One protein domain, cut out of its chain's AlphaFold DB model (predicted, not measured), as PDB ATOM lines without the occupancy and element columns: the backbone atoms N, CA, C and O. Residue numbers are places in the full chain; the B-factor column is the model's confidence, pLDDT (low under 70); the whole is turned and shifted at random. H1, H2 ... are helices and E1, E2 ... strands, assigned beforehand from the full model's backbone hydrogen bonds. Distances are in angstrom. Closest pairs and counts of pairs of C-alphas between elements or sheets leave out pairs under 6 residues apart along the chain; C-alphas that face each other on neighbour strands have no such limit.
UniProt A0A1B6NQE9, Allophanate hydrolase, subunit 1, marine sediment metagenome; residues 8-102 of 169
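Overview. This is residues 8 to 102 of the 169 residues of the protein "Allophanate hydrolase, subunit 1" of marine sediment metagenome (UniProt A0A1B6NQE9). A twisted sheet of four strands has one long helix, H1, packed along one of its faces, while a shorter helix, H2, grazes the sheet with its first residues. The last stretch, with the short helix H3, runs past H1 and reaches one end of the longest axis at Glu 102. The printed part has 95 residues with three named helices and four named strands, in the order E1, E2, H1, E3, E4, H2, H3, and its class is mixed, helices and strands. The sheet's order is E1, E2, E4, E3, with antiparallel neighbours. The whole is compact, with a radius of gyration of the C-alphas of 13.5 A, yet elongated in outline, spanning 44 by 26 by 18 A.

Along the chain. E1, residues 8 to 14, begins at C-alpha 8 (-21.354, 41.340, -46.448) and is 19.1 A long. E2, residues 17 to 22, measures 16.6 A. H1, residues 27 to 44, runs 26.2 A from C-alpha 27 (-16.258, 31.469, -53.835). E3, residues 53 to 58, measures 14.5 A, and E4, residues 62 to 67, 16.3 A. H2, residues 74 to 82, measures 12.3 A. H3, residues 93 to 96, measures 5.3 A and ends at C-alpha 96 (-0.939, 35.466, -52.517).

Arrangement. E1 and E2 form a hairpin, with N 11 and O 19 2.9 A apart, within hydrogen-bond range. E2 and E4 are antiparallel at 157 degrees, with N 65 and O 18 at 2.8 A. E3 and E4 form the second hairpin, with N 66 and O 55 at 2.8 A. E1 and E3 are the edge strands. H1 is on the sheet at a height of 8.4 A, over E4 and E3, and on the local plane it runs along the strands, at 1 degrees to E4; the closest C-alphas of H1 and E4 are those of Cys 34 and Ser 62, 6.2 A apart. The sheet and H1 make two layers, helix on one face of a sheet. E2, H1 and E3 form a split strand-helix-strand unit, two strands running the same way with E4 between them, and its crossover is right-handed. H2 only grazes the sheet, with residues 74 to 78. H1 and H2 are close but not clearly touching, about perpendicular at 80 degrees, the C-alphas of Ile 41 and Ile 81 being closest at 7.9 A. H3 is not on the sheet; it is close to H1 but not clearly touching, the C-alphas of His 36 and Ser 93 being closest at 7.2 A. In H2 every O i to N i+4 pair is within hydrogen-bond range, in H1 13 of 14, and H3 is too short for such a pair.

Size, cuts and confidence. The two C-alphas farthest apart are those of Ala 70 and Glu 102, 44.1 A. The printed part has no cut, and no link is long. Mean pLDDT of the printed part is 82.0; residues 85 to 102 are under 70.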
ATOM      1  N   LYS A   8     -19.912  41.309 -46.190       91.56
ATOM      2  CA  LYS A   8     -21.354  41.340 -46.448       91.56
ATOM      3  C   LYS A   8     -22.180  41.378 -45.172       91.56
ATOM      4  O   LYS A   8     -23.257  41.971 -45.135       91.56
ATOM      5  N   ARG A   9     -21.728  40.667 -44.138       92.69
ATOM      6  CA  ARG A   9     -22.495  40.479 -42.905       92.69
ATOM      7  C   ARG A   9     -21.575  40.181 -41.732       92.69
ATOM      8  O   ARG A   9     -20.609  39.443 -41.876       92.69
ATOM      9  N   ILE A  10     -21.934  40.706 -40.566       93.38
ATOM     10  CA  ILE A  10     -21.269  40.428 -39.290       93.38
ATOM     11  C   ILE A  10     -22.312  39.838 -38.349       93.38
ATOM     12  O   ILE A  10     -23.393  40.408 -38.201       93.38
ATOM     13  N   VAL A  11     -22.008  38.691 -37.750       93.56
ATOM     14  CA  VAL A  11     -22.923  37.962 -36.863       93.56
ATOM     15  C   VAL A  11     -22.212  37.640 -35.557       93.56
ATOM     16  O   VAL A  11     -21.083  37.165 -35.567       93.56
ATOM     17  N   THR A  12     -22.872  37.874 -34.427       92.12
ATOM     18  CA  THR A  12     -22.395  37.398 -33.123       92.12
ATOM     19  C   THR A  12     -22.603  35.888 -33.032       92.12
ATOM     20  O   THR A  12     -23.734  35.424 -33.169       92.12
ATOM     21  N   ALA A  13     -21.526  35.128 -32.829       90.12
ATOM     22  CA  ALA A  13     -21.574  33.665 -32.746       90.12
ATOM     23  C   ALA A  13     -21.660  33.167 -31.299       90.12
ATOM     24  O   ALA A  13     -22.346  32.189 -31.016       90.12
ATOM     25  N   SER A  14     -20.998  33.872 -30.386       91.25
ATOM     26  CA  SER A  14     -21.021  33.638 -28.943       91.25
ATOM     27  C   SER A  14     -20.770  34.957 -28.205       91.25
ATOM     28  O   SER A  14     -20.672  36.021 -28.820       91.25
ATOM     29  N   ALA A  15     -20.684  34.906 -26.876       89.44
ATOM     30  CA  ALA A  15     -20.378  36.085 -26.068       89.44
ATOM     31  C   ALA A  15     -18.965  36.647 -26.354       89.44
ATOM     32  O   ALA A  15     -18.754  37.856 -26.277       89.44
ATOM     33  N   ASP A  16     -18.040  35.771 -26.742       94.00
ATOM     34  CA  ASP A  16     -16.617  36.014 -26.992       94.00
ATOM     35  C   ASP A  16     -16.213  35.855 -28.469       94.00
ATOM     36  O   ASP A  16     -15.022  35.841 -28.784       94.00
ATOM     37  N   ALA A  17     -17.179  35.717 -29.387       94.56
ATOM     38  CA  ALA A  17     -16.866  35.520 -30.798       94.56
ATOM     39  C   ALA A  17     -17.842  36.181 -31.775       94.56
ATOM     40  O   ALA A  17     -19.067  36.200 -31.597       94.56
ATOM     41  N   ILE A  18     -17.276  36.667 -32.880       94.75
ATOM     42  CA  ILE A  18     -18.007  37.205 -34.030       94.75
ATOM     43  C   ILE A  18     -17.573  36.505 -35.318       94.75
ATOM     44  O   ILE A  18     -16.415  36.133 -35.478       94.75
ATOM     45  N   ILE A  19     -18.506  36.355 -36.253       94.94
ATOM     46  CA  ILE A  19     -18.255  35.830 -37.594       94.94
ATOM     47  C   ILE A  19     -18.404  36.964 -38.600       94.94
ATOM     48  O   ILE A  19     -19.424  37.661 -38.626       94.94
ATOM     49  N   LEU A  20     -17.398  37.106 -39.456       94.38
ATOM     50  CA  LEU A  20     -17.427  37.946 -40.644       94.38
ATOM     51  C   LEU A  20     -17.759  37.072 -41.853       94.38
ATOM     52  O   LEU A  20     -17.112  36.050 -42.051       94.38
ATOM     53  N   TYR A  21     -18.736  37.473 -42.660       93.94
ATOM     54  CA  TYR A  21     -19.037  36.858 -43.954       93.94
ATOM     55  C   TYR A  21     -18.599  37.794 -45.073       93.94
ATOM     56  O   TYR A  21     -18.965  38.974 -45.059       93.94
ATOM     57  N   PHE A  22     -17.863  37.271 -46.045       92.00
ATOM     58  CA  PHE A  22     -17.312  38.017 -47.170       92.00
ATOM     59  C   PHE A  22     -18.163  37.842 -48.429       92.00
ATOM     60  O   PHE A  22     -18.810  36.815 -48.622       92.00
ATOM     61  N   ASP A  23     -18.181  38.872 -49.273       88.56
ATOM     62  CA  ASP A  23     -18.821  38.847 -50.591       88.56
ATOM     63  C   ASP A  23     -17.768  38.696 -51.698       88.56
ATOM     64  O   ASP A  23     -16.670  39.255 -51.612       88.56
ATOM     65  N   GLY A  24     -18.130  37.992 -52.767       85.31
ATOM     66  CA  GLY A  24     -17.291  37.751 -53.942       85.31
ATOM     67  C   GLY A  24     -18.150  37.379 -55.150       85.31
ATOM     68  O   GLY A  24     -19.287  36.941 -54.976       85.31
ATOM     69  N   ALA A  25     -17.642  37.561 -56.376       86.94
ATOM     70  CA  ALA A  25     -18.388  37.147 -57.571       86.94
ATOM     71  C   ALA A  25     -18.493  35.615 -57.657       86.94
ATOM     72  O   ALA A  25     -19.456  35.067 -58.189       86.94
ATOM     73  N   ASN A  26     -17.511  34.927 -57.080       87.38
ATOM     74  CA  ASN A  26     -17.480  33.491 -56.867       87.38
ATOM     75  C   ASN A  26     -16.887  33.180 -55.473       87.38
ATOM     76  O   ASN A  26     -16.520  34.082 -54.714       87.38
ATOM     77  N   LEU A  27     -16.797  31.892 -55.130       84.75
ATOM     78  CA  LEU A  27     -16.258  31.469 -53.835       84.75
ATOM     79  C   LEU A  27     -14.755  31.741 -53.684       84.75
ATOM     80  O   LEU A  27     -14.301  31.981 -52.571       84.75
ATOM     81  N   ASP A  28     -13.992  31.717 -54.778       83.81
ATOM     82  CA  ASP A  28     -12.561  32.033 -54.750       83.81
ATOM     83  C   ASP A  28     -12.332  33.493 -54.367       83.81
ATOM     84  O   ASP A  28     -11.510  33.776 -53.500       83.81
ATOM     85  N   ASP A  29     -13.120  34.412 -54.923       84.75
ATOM     86  CA  ASP A  29     -13.053  35.833 -54.584       84.75
ATOM     87  C   ASP A  29     -13.397  36.082 -53.111       84.75
ATOM     88  O   ASP A  29     -12.716  36.850 -52.427       84.75
ATOM     89  N   ALA A  30     -14.448  35.423 -52.608       87.69
ATOM     90  CA  ALA A  30     -14.854  35.533 -51.209       87.69
ATOM     91  C   ALA A  30     -13.785  34.948 -50.268       87.69
ATOM     92  O   ALA A  30     -13.480  35.538 -49.228       87.69
ATOM     93  N   ASN A  31     -13.170  33.828 -50.651       87.88
ATOM     94  CA  ASN A  31     -12.085  33.207 -49.900       87.88
ATOM     95  C   ASN A  31     -10.819  34.069 -49.892       87.88
ATOM     96  O   ASN A  31     -10.221  34.267 -48.838       87.88
ATOM     97  N   ASN A  32     -10.456  34.653 -51.033       87.19
ATOM     98  CA  ASN A  32      -9.346  35.595 -51.142       87.19
ATOM     99  C   ASN A  32      -9.577  36.814 -50.232       87.19
ATOM    100  O   ASN A  32      -8.677  37.212 -49.493       87.19
ATOM    101  N   ALA A  33     -10.797  37.363 -50.198       88.56
ATOM    102  CA  ALA A  33     -11.152  38.446 -49.277       88.56
ATOM    103  C   ALA A  33     -11.041  38.030 -47.796       88.56
ATOM    104  O   ALA A  33     -10.539  38.805 -46.976       88.56
ATOM    105  N   CYS A  34     -11.458  36.807 -47.460       89.81
ATOM    106  CA  CYS A  34     -11.304  36.236 -46.124       89.81
ATOM    107  C   CYS A  34      -9.828  36.127 -45.714       89.81
ATOM    108  O   CYS A  34      -9.449  36.590 -44.637       89.81
ATOM    109  N   HIS A  35      -8.976  35.569 -46.578       87.12
ATOM    110  CA  HIS A  35      -7.540  35.425 -46.315       87.12
ATOM    111  C   HIS A  35      -6.811  36.765 -46.248       87.12
ATOM    112  O   HIS A  35      -5.921  36.928 -45.418       87.12
ATOM    113  N   HIS A  36      -7.211  37.755 -47.050       87.62
ATOM    114  CA  HIS A  36      -6.676  39.114 -46.940       87.62
ATOM    115  C   HIS A  36      -7.002  39.747 -45.582       87.62
ATOM    116  O   HIS A  36      -6.129  40.352 -44.962       87.62
ATOM    117  N   MET A  37      -8.233  39.576 -45.088       88.75
ATOM    118  CA  MET A  37      -8.609  40.049 -43.753       88.75
ATOM    119  C   MET A  37      -7.818  39.326 -42.659       88.75
ATOM    120  O   MET A  37      -7.312  39.968 -41.741       88.75
ATOM    121  N   LEU A  38      -7.677  38.002 -42.764       89.81
ATOM    122  CA  LEU A  38      -6.881  37.214 -41.826       89.81
ATOM    123  C   LEU A  38      -5.427  37.703 -41.779       89.81
ATOM    124  O   LEU A  38      -4.911  37.961 -40.696       89.81
ATOM    125  N   ALA A  39      -4.801  37.911 -42.939       87.19
ATOM    126  CA  ALA A  39      -3.435  38.412 -43.038       87.19
ATOM    127  C   ALA A  39      -3.279  39.824 -42.443       87.19
ATOM    128  O   ALA A  39      -2.297  40.099 -41.750       87.19
ATOM    129  N   ALA A  40      -4.260  40.706 -42.665       87.94
ATOM    130  CA  ALA A  40      -4.278  42.038 -42.067       87.94
ATOM    131  C   ALA A  40      -4.346  41.959 -40.533       87.94
ATOM    132  O   ALA A  40      -3.588  42.645 -39.848       87.94
ATOM    133  N   ILE A  41      -5.193  41.083 -39.987       89.25
ATOM    134  CA  ILE A  41      -5.296  40.851 -38.539       89.25
ATOM    135  C   ILE A  41      -3.996  40.249 -37.983       89.25
ATOM    136  O   ILE A  41      -3.482  40.727 -36.971       89.25
ATOM    137  N   ASP A  42      -3.419  39.252 -38.658       87.19
ATOM    138  CA  ASP A  42      -2.165  38.619 -38.242       87.19
ATOM    139  C   ASP A  42      -0.992  39.608 -38.234       87.19
ATOM    140  O   ASP A  42      -0.139  39.532 -37.354       87.19
ATOM    141  N   SER A  43      -0.976  40.599 -39.135       85.75
ATOM    142  CA  SER A  43       0.041  41.663 -39.129       85.75
ATOM    143  C   SER A  43       0.009  42.540 -37.869       85.75
ATOM    144  O   SER A  43       1.017  43.144 -37.502       85.75
ATOM    145  N   LYS A  44      -1.143  42.614 -37.191       84.00
ATOM    146  CA  LYS A  44      -1.319  43.357 -35.935       84.00
ATOM    147  C   LYS A  44      -1.146  42.479 -34.699       84.00
ATOM    148  O   LYS A  44      -1.012  43.005 -33.587       84.00
ATOM    149  N   LYS A  45      -1.146  41.156 -34.874       77.25
ATOM    150  CA  LYS A  45      -0.999  40.179 -33.799       77.25
ATOM    151  C   LYS A  45       0.361  40.370 -33.124       77.25
ATOM    152  O   LYS A  45       1.402  40.296 -33.764       77.25
ATOM    153  N   GLY A  46       0.343  40.647 -31.820       74.62
ATOM    154  CA  GLY A  46       1.545  40.951 -31.030       74.62
ATOM    155  C   GLY A  46       1.753  42.434 -30.716       74.62
ATOM    156  O   GLY A  46       2.650  42.760 -29.945       74.62
ATOM    157  N   SER A  47       0.918  43.330 -31.249       81.88
ATOM    158  CA  SER A  47       0.817  44.699 -30.735       81.88
ATOM    159  C   SER A  47      -0.060  44.754 -29.477       81.88
ATOM    160  O   SER A  47      -1.056  44.031 -29.382       81.88
ATOM    161  N   ASP A  48       0.261  45.649 -28.536       82.00
ATOM    162  CA  ASP A  48      -0.526  45.836 -27.302       82.00
ATOM    163  C   ASP A  48      -1.998  46.179 -27.591       82.00
ATOM    164  O   ASP A  48      -2.896  45.810 -26.835       82.00
ATOM    165  N   SER A  49      -2.275  46.833 -28.725       84.56
ATOM    166  CA  SER A  49      -3.633  47.198 -29.141       84.56
ATOM    167  C   SER A  49      -4.487  46.014 -29.612       84.56
ATOM    168  O   SER A  49      -5.704  46.169 -29.722       84.56
ATOM    169  N   TRP A  50      -3.885  44.843 -29.853       91.44
ATOM    170  CA  TRP A  50      -4.557  43.602 -30.267       91.44
ATOM    171  C   TRP A  50      -4.391  42.461 -29.254       91.44
ATOM    172  O   TRP A  50      -4.708  41.316 -29.564       91.44
ATOM    173  N   ALA A  51      -3.962  42.755 -28.020       91.31
ATOM    174  CA  ALA A  51      -3.817  41.760 -26.949       91.31
ATOM    175  C   ALA A  51      -5.132  41.032 -26.592       91.31
ATOM    176  O   ALA A  51      -5.114  39.952 -26.004       91.31
ATOM    177  N   TRP A  52      -6.275  41.611 -26.966       93.94
ATOM    178  CA  TRP A  52      -7.598  41.009 -26.819       93.94
ATOM    179  C   TRP A  52      -7.879  39.876 -27.814       93.94
ATOM    180  O   TRP A  52      -8.797  39.091 -27.583       93.94
ATOM    181  N   LEU A  53      -7.140  39.773 -28.921       94.25
ATOM    182  CA  LEU A  53      -7.382  38.759 -29.944       94.25
ATOM    183  C   LEU A  53      -6.856  37.395 -29.482       94.25
ATOM    184  O   LEU A  53      -5.661  37.234 -29.238       94.25
ATOM    185  N   ARG A  54      -7.738  36.393 -29.409       92.38
ATOM    186  CA  ARG A  54      -7.369  35.023 -29.023       92.38
ATOM    187  C   ARG A  54      -7.061  34.169 -30.244       92.38
ATOM    188  O   ARG A  54      -5.978  33.593 -30.333       92.38
ATOM    189  N   GLU A  55      -7.997  34.100 -31.184       90.50
ATOM    190  CA  GLU A  55      -7.893  33.216 -32.343       90.50
ATOM    191  C   GLU A  55      -8.713  33.738 -33.528       90.50
ATOM    192  O   GLU A  55      -9.764  34.355 -33.351       90.50
ATOM    193  N   CYS A  56      -8.231  33.454 -34.737       90.88
ATOM    194  CA  CYS A  56      -8.937  33.682 -35.990       90.88
ATOM    195  C   CYS A  56      -9.027  32.356 -36.749       90.88
ATOM    196  O   CYS A  56      -7.994  31.742 -37.016       90.88
ATOM    197  N   VAL A  57     -10.235  31.931 -37.119       90.19
ATOM    198  CA  VAL A  57     -10.465  30.661 -37.825       90.19
ATOM    199  C   VAL A  57     -11.137  30.940 -39.174       90.19
ATOM    200  O   VAL A  57     -12.324  31.285 -39.196       90.19
ATOM    201  N   PRO A  58     -10.406  30.839 -40.304       90.25
ATOM    202  CA  PRO A  58     -10.981  31.019 -41.632       90.25
ATOM    203  C   PRO A  58     -11.802  29.794 -42.063       90.25
ATOM    204  O   PRO A  58     -11.528  28.659 -41.674       90.25
ATOM    205  N   SER A  59     -12.789  30.032 -42.920       87.56
ATOM    206  CA  SER A  59     -13.592  29.023 -43.614       87.56
ATOM    207  C   SER A  59     -13.603  29.314 -45.124       87.56
ATOM    208  O   SER A  59     -12.668  29.917 -45.645       87.56
ATOM    209  N   TYR A  60     -14.638  28.879 -45.848       86.00
ATOM    210  CA  TYR A  60     -14.789  29.166 -47.275       86.00
ATOM    211  C   TYR A  60     -14.922  30.673 -47.544       86.00
ATOM    212  O   TYR A  60     -14.067  31.263 -48.194       86.00
ATOM    213  N   ASP A  61     -15.978  31.290 -47.016       91.19
ATOM    214  CA  ASP A  61     -16.387  32.680 -47.261       91.19
ATOM    215  C   ASP A  61     -16.500  33.494 -45.964       91.19
ATOM    216  O   ASP A  61     -17.102  34.568 -45.937       91.19
ATOM    217  N   SER A  62     -15.991  32.958 -44.857       92.44
ATOM    218  CA  SER A  62     -16.200  33.526 -43.533       92.44
ATOM    219  C   SER A  62     -14.995  33.360 -42.622       92.44
ATOM    220  O   SER A  62     -14.211  32.424 -42.761       92.44
ATOM    221  N   LEU A  63     -14.866  34.289 -41.678       92.94
ATOM    222  CA  LEU A  63     -13.807  34.333 -40.677       92.94
ATOM    223  C   LEU A  63     -14.432  34.444 -39.289       92.94
ATOM    224  O   LEU A  63     -15.129  35.419 -38.997       92.94
ATOM    225  N   LEU A  64     -14.175  33.455 -38.438       94.19
ATOM    226  CA  LEU A  64     -14.507  33.512 -37.018       94.19
ATOM    227  C   LEU A  64     -13.382  34.225 -36.269       94.19
ATOM    228  O   LEU A  64     -12.215  33.876 -36.431       94.19
ATOM    229  N   ILE A  65     -13.742  35.187 -35.427       93.75
ATOM    230  CA  ILE A  65     -12.822  35.925 -34.564       93.75
ATOM    231  C   ILE A  65     -13.234  35.671 -33.122       93.75
ATOM    232  O   ILE A  65     -14.349  36.021 -32.732       93.75
ATOM    233  N   ILE A  66     -12.324  35.084 -32.351       94.62
ATOM    234  CA  ILE A  66     -12.471  34.799 -30.924       94.62
ATOM    235  C   ILE A  66     -11.612  35.802 -30.154       94.62
ATOM    236  O   ILE A  66     -10.430  35.993 -30.462       94.62
ATOM    237  N   PHE A  67     -12.195  36.448 -29.152       94.69
ATOM    238  CA  PHE A  67     -11.557  37.519 -28.391       94.69
ATOM    239  C   PHE A  67     -11.781  37.377 -26.886       94.69
ATOM    240  O   PHE A  67     -12.675  36.680 -26.423       94.69
ATOM    241  N   ASP A  68     -10.946  38.050 -26.101       94.62
ATOM    242  CA  ASP A  68     -11.082  38.104 -24.652       94.62
ATOM    243  C   ASP A  68     -12.087  39.180 -24.226       94.62
ATOM    244  O   ASP A  68     -11.807  40.381 -24.301       94.62
ATOM    245  N   MET A  69     -13.239  38.738 -23.720       94.00
ATOM    246  CA  MET A  69     -14.300  39.613 -23.216       94.00
ATOM    247  C   MET A  69     -13.880  40.491 -22.027       94.00
ATOM    248  O   MET A  69     -14.538  41.491 -21.752       94.00
ATOM    249  N   ALA A  70     -12.821  40.128 -21.294       94.38
ATOM    250  CA  ALA A  70     -12.310  40.942 -20.192       94.38
ATOM    251  C   ALA A  70     -11.530  42.172 -20.684       94.38
ATOM    252  O   ALA A  70     -11.377  43.139 -19.938       94.38
ATOM    253  N   LEU A  71     -11.033  42.133 -21.925       93.69
ATOM    254  CA  LEU A  71     -10.216  43.190 -22.522       93.69
ATOM    255  C   LEU A  71     -10.997  44.032 -23.533       93.69
ATOM    256  O   LEU A  71     -10.713  45.222 -23.684       93.69
ATOM    257  N   ILE A  72     -11.961  43.434 -24.237       94.06
ATOM    258  CA  ILE A  72     -12.743  44.114 -25.268       94.06
ATOM    259  C   ILE A  72     -14.156  43.535 -25.370       94.06
ATOM    260  O   ILE A  72     -14.383  42.353 -25.127       94.06
ATOM    261  N   ASP A  73     -15.113  44.360 -25.781       91.81
ATOM    262  CA  ASP A  73     -16.453  43.916 -26.143       91.81
ATOM    263  C   ASP A  73     -16.601  43.751 -27.664       91.81
ATOM    264  O   ASP A  73     -15.767  44.185 -28.463       91.81
ATOM    265  N   SER A  74     -17.705  43.144 -28.095       89.69
ATOM    266  CA  SER A  74     -17.962  42.903 -29.520       89.69
ATOM    267  C   SER A  74     -17.956  44.197 -30.352       89.69
ATOM    268  O   SER A  74     -17.512  44.197 -31.503       89.69
ATOM    269  N   HIS A  75     -18.400  45.321 -29.781       90.81
ATOM    270  CA  HIS A  75     -18.372  46.621 -30.448       90.81
ATOM    271  C   HIS A  75     -16.948  47.176 -30.602       90.81
ATOM    272  O   HIS A  75     -16.614  47.725 -31.654       90.81
ATOM    273  N   GLY A  76     -16.090  47.010 -29.595       91.56
ATOM    274  CA  GLY A  76     -14.671  47.335 -29.676       91.56
ATOM    275  C   GLY A  76     -13.965  46.534 -30.767       91.56
ATOM    276  O   GLY A  76     -13.256  47.124 -31.583       91.56
ATOM    277  N   VAL A  77     -14.233  45.227 -30.849       91.88
ATOM    278  CA  VAL A  77     -13.697  44.356 -31.910       91.88
ATOM    279  C   VAL A  77     -14.141  44.850 -33.283       91.88
ATOM    280  O   VAL A  77     -13.314  45.026 -34.176       91.88
ATOM    281  N   TYR A  78     -15.431  45.160 -33.443       91.12
ATOM    282  CA  TYR A  78     -15.959  45.734 -34.682       91.12
ATOM    283  C   TYR A  78     -15.206  47.004 -35.098       91.12
ATOM    284  O   TYR A  78     -14.822  47.124 -36.259       91.12
ATOM    285  N   ARG A  79     -14.941  47.919 -34.156       90.81
ATOM    286  CA  ARG A  79     -14.184  49.145 -34.448       90.81
ATOM    287  C   ARG A  79     -12.725  48.881 -34.799       90.81
ATOM    288  O   ARG A  79     -12.188  49.547 -35.677       90.81
ATOM    289  N   ALA A  80     -12.077  47.939 -34.117       90.44
ATOM    290  CA  ALA A  80     -10.694  47.582 -34.408       90.44
ATOM    291  C   ALA A  80     -10.554  47.035 -35.835       90.44
ATOM    292  O   ALA A  80      -9.675  47.472 -36.573       90.44
ATOM    293  N   ILE A  81     -11.473  46.158 -36.250       89.38
ATOM    294  CA  ILE A  81     -11.491  45.584 -37.601       89.38
ATOM    295  C   ILE A  81     -11.866  46.647 -38.640       89.38
ATOM    296  O   ILE A  81     -11.249  46.702 -39.699       89.38
ATOM    297  N   SER A  82     -12.835  47.525 -38.356       87.62
ATOM    298  CA  SER A  82     -13.218  48.593 -39.294       87.62
ATOM    299  C   SER A  82     -12.121  49.633 -39.515       87.62
ATOM    300  O   SER A  82     -12.131  50.319 -40.532       87.62
ATOM    301  N   ASN A  83     -11.199  49.764 -38.560       86.38
ATOM    302  CA  ASN A  83     -10.069  50.686 -38.633       86.38
ATOM    303  C   ASN A  83      -8.827  50.074 -39.295       86.38
ATOM    304  O   ASN A  83      -7.836  50.787 -39.456       86.38
ATOM    305  N   LEU A  84      -8.849  48.788 -39.666       84.12
ATOM    306  CA  LEU A  84      -7.788  48.206 -40.486       84.12
ATOM    307  C   LEU A  84      -7.750  48.947 -41.825       84.12
ATOM    308  O   LEU A  84      -8.762  49.044 -42.524       84.12
ATOM    309  N   SER A  85      -6.595  49.520 -42.157       63.53
ATOM    310  CA  SER A  85      -6.464  50.338 -43.356       63.53
ATOM    311  C   SER A  85      -6.474  49.463 -44.613       63.53
ATOM    312  O   SER A  85      -6.142  48.277 -44.582       63.53
ATOM    313  N   ALA A  86      -6.814  50.056 -45.759       62.19
ATOM    314  CA  ALA A  86      -6.661  49.378 -47.050       62.19
ATOM    315  C   ALA A  86      -5.193  48.991 -47.334       62.19
ATOM    316  O   ALA A  86      -4.940  48.062 -48.098       62.19
ATOM    317  N   GLU A  87      -4.237  49.676 -46.700       59.06
ATOM    318  CA  GLU A  87      -2.808  49.359 -46.756       59.06
ATOM    319  C   GLU A  87      -2.488  48.084 -45.962       59.06
ATOM    320  O   GLU A  87      -1.782  47.214 -46.460       59.06
ATOM    321  N   ASP A  88      -3.093  47.891 -44.784       63.91
ATOM    322  CA  ASP A  88      -2.958  46.646 -44.015       63.91
ATOM    323  C   ASP A  88      -3.496  45.430 -44.793       63.91
ATOM    324  O   ASP A  88      -2.992  44.315 -44.656       63.91
ATOM    325  N   MET A  89      -4.493  45.649 -45.657       59.25
ATOM    326  CA  MET A  89      -5.079  44.620 -46.523       59.25
ATOM    327  C   MET A  89      -4.274  44.351 -47.808       59.25
ATOM    328  O   MET A  89      -4.537  43.354 -48.481       59.25
ATOM    329  N   SER A  90      -3.310  45.208 -48.173       52.88
ATOM    330  CA  SER A  90      -2.509  45.079 -49.403       52.88
ATOM    331  C   SER A  90      -1.092  44.544 -49.167       52.88
ATOM    332  O   SER A  90      -0.481  43.994 -50.081       52.88
ATOM    333  N   LEU A  91      -0.571  44.611 -47.937       49.78
ATOM    334  CA  LEU A  91       0.810  44.213 -47.619       49.78
ATOM    335  C   LEU A  91       1.121  42.717 -47.837       49.78
ATOM    336  O   LEU A  91       2.287  42.344 -47.938       49.78
ATOM    337  N   GLN A  92       0.104  41.860 -47.964       48.41
ATOM    338  CA  GLN A  92       0.252  40.432 -48.293       48.41
ATOM    339  C   GLN A  92      -0.376  40.047 -49.642       48.41
ATOM    340  O   GLN A  92      -0.222  38.907 -50.082       48.41
ATOM    341  N   SER A  93      -1.011  40.982 -50.365       44.31
ATOM    342  CA  SER A  93      -1.553  40.679 -51.697       44.31
ATOM    343  C   SER A  93      -0.440  40.298 -52.679       44.31
ATOM    344  O   SER A  93      -0.670  39.509 -53.589       44.31
ATOM    345  N   PHE A  94       0.792  40.769 -52.451       37.38
ATOM    346  CA  PHE A  94       1.954  40.421 -53.269       37.38
ATOM    347  C   PHE A  94       2.436  38.971 -53.078       37.38
ATOM    348  O   PHE A  94       3.070  38.433 -53.976       37.38
ATOM    349  N   SER A  95       2.136  38.310 -51.953       40.28
ATOM    350  CA  SER A  95       2.544  36.914 -51.711       40.28
ATOM    351  C   SER A  95       1.474  35.902 -52.143       40.28
ATOM    352  O   SER A  95       1.813  34.791 -52.557       40.28
ATOM    353  N   LEU A  96       0.194  36.292 -52.094       44.31
ATOM    354  CA  LEU A  96      -0.939  35.466 -52.517       44.31
ATOM    355  C   LEU A  96      -1.225  35.589 -54.024       44.31
ATOM    356  O   LEU A  96      -1.386  34.560 -54.672       44.31
ATOM    357  N   GLN A  97      -1.180  36.793 -54.619       41.28
ATOM    358  CA  GLN A  97      -1.351  36.958 -56.077       41.28
ATOM    359  C   GLN A  97      -0.129  36.490 -56.874       41.28
ATOM    360  O   GLN A  97      -0.285  35.924 -57.953       41.28
ATOM    361  N   ALA A  98       1.097  36.643 -56.353       37.94
ATOM    362  CA  ALA A  98       2.280  36.096 -57.029       37.94
ATOM    363  C   ALA A  98       2.260  34.555 -57.091       37.94
ATOM    364  O   ALA A  98       2.854  33.974 -57.996       37.94
ATOM    365  N   LYS A  99       1.530  33.895 -56.179       43.09
ATOM    366  CA  LYS A  99       1.325  32.440 -56.178       43.09
ATOM    367  C   LYS A  99       0.154  31.961 -57.034       43.09
ATOM    368  O   LYS A  99       0.059  30.763 -57.258       43.09
ATOM    369  N   GLU A 100      -0.715  32.840 -57.531       46.34
ATOM    370  CA  GLU A 100      -1.722  32.442 -58.530       46.34
ATOM    371  C   GLU A 100      -1.086  32.204 -59.912       46.34
ATOM    372  O   GLU A 100      -1.612  31.418 -60.699       46.34
ATOM    373  N   ASN A 101       0.075  32.819 -60.183       41.75
ATOM    374  CA  ASN A 101       0.846  32.629 -61.420       41.75
ATOM    375  C   ASN A 101       1.887  31.502 -61.355       41.75
ATOM    376  O   ASN A 101       2.351  31.046 -62.400       41.75
ATOM    377  N   GLU A 102       2.251  31.028 -60.163       43.59
ATOM    378  CA  GLU A 102       2.976  29.768 -60.044       43.59
ATOM    379  C   GLU A 102       1.948  28.652 -59.954       43.59
ATOM    380  O   GLU A 102       1.104  28.654 -59.065       43.59
TER     381      GLU A 102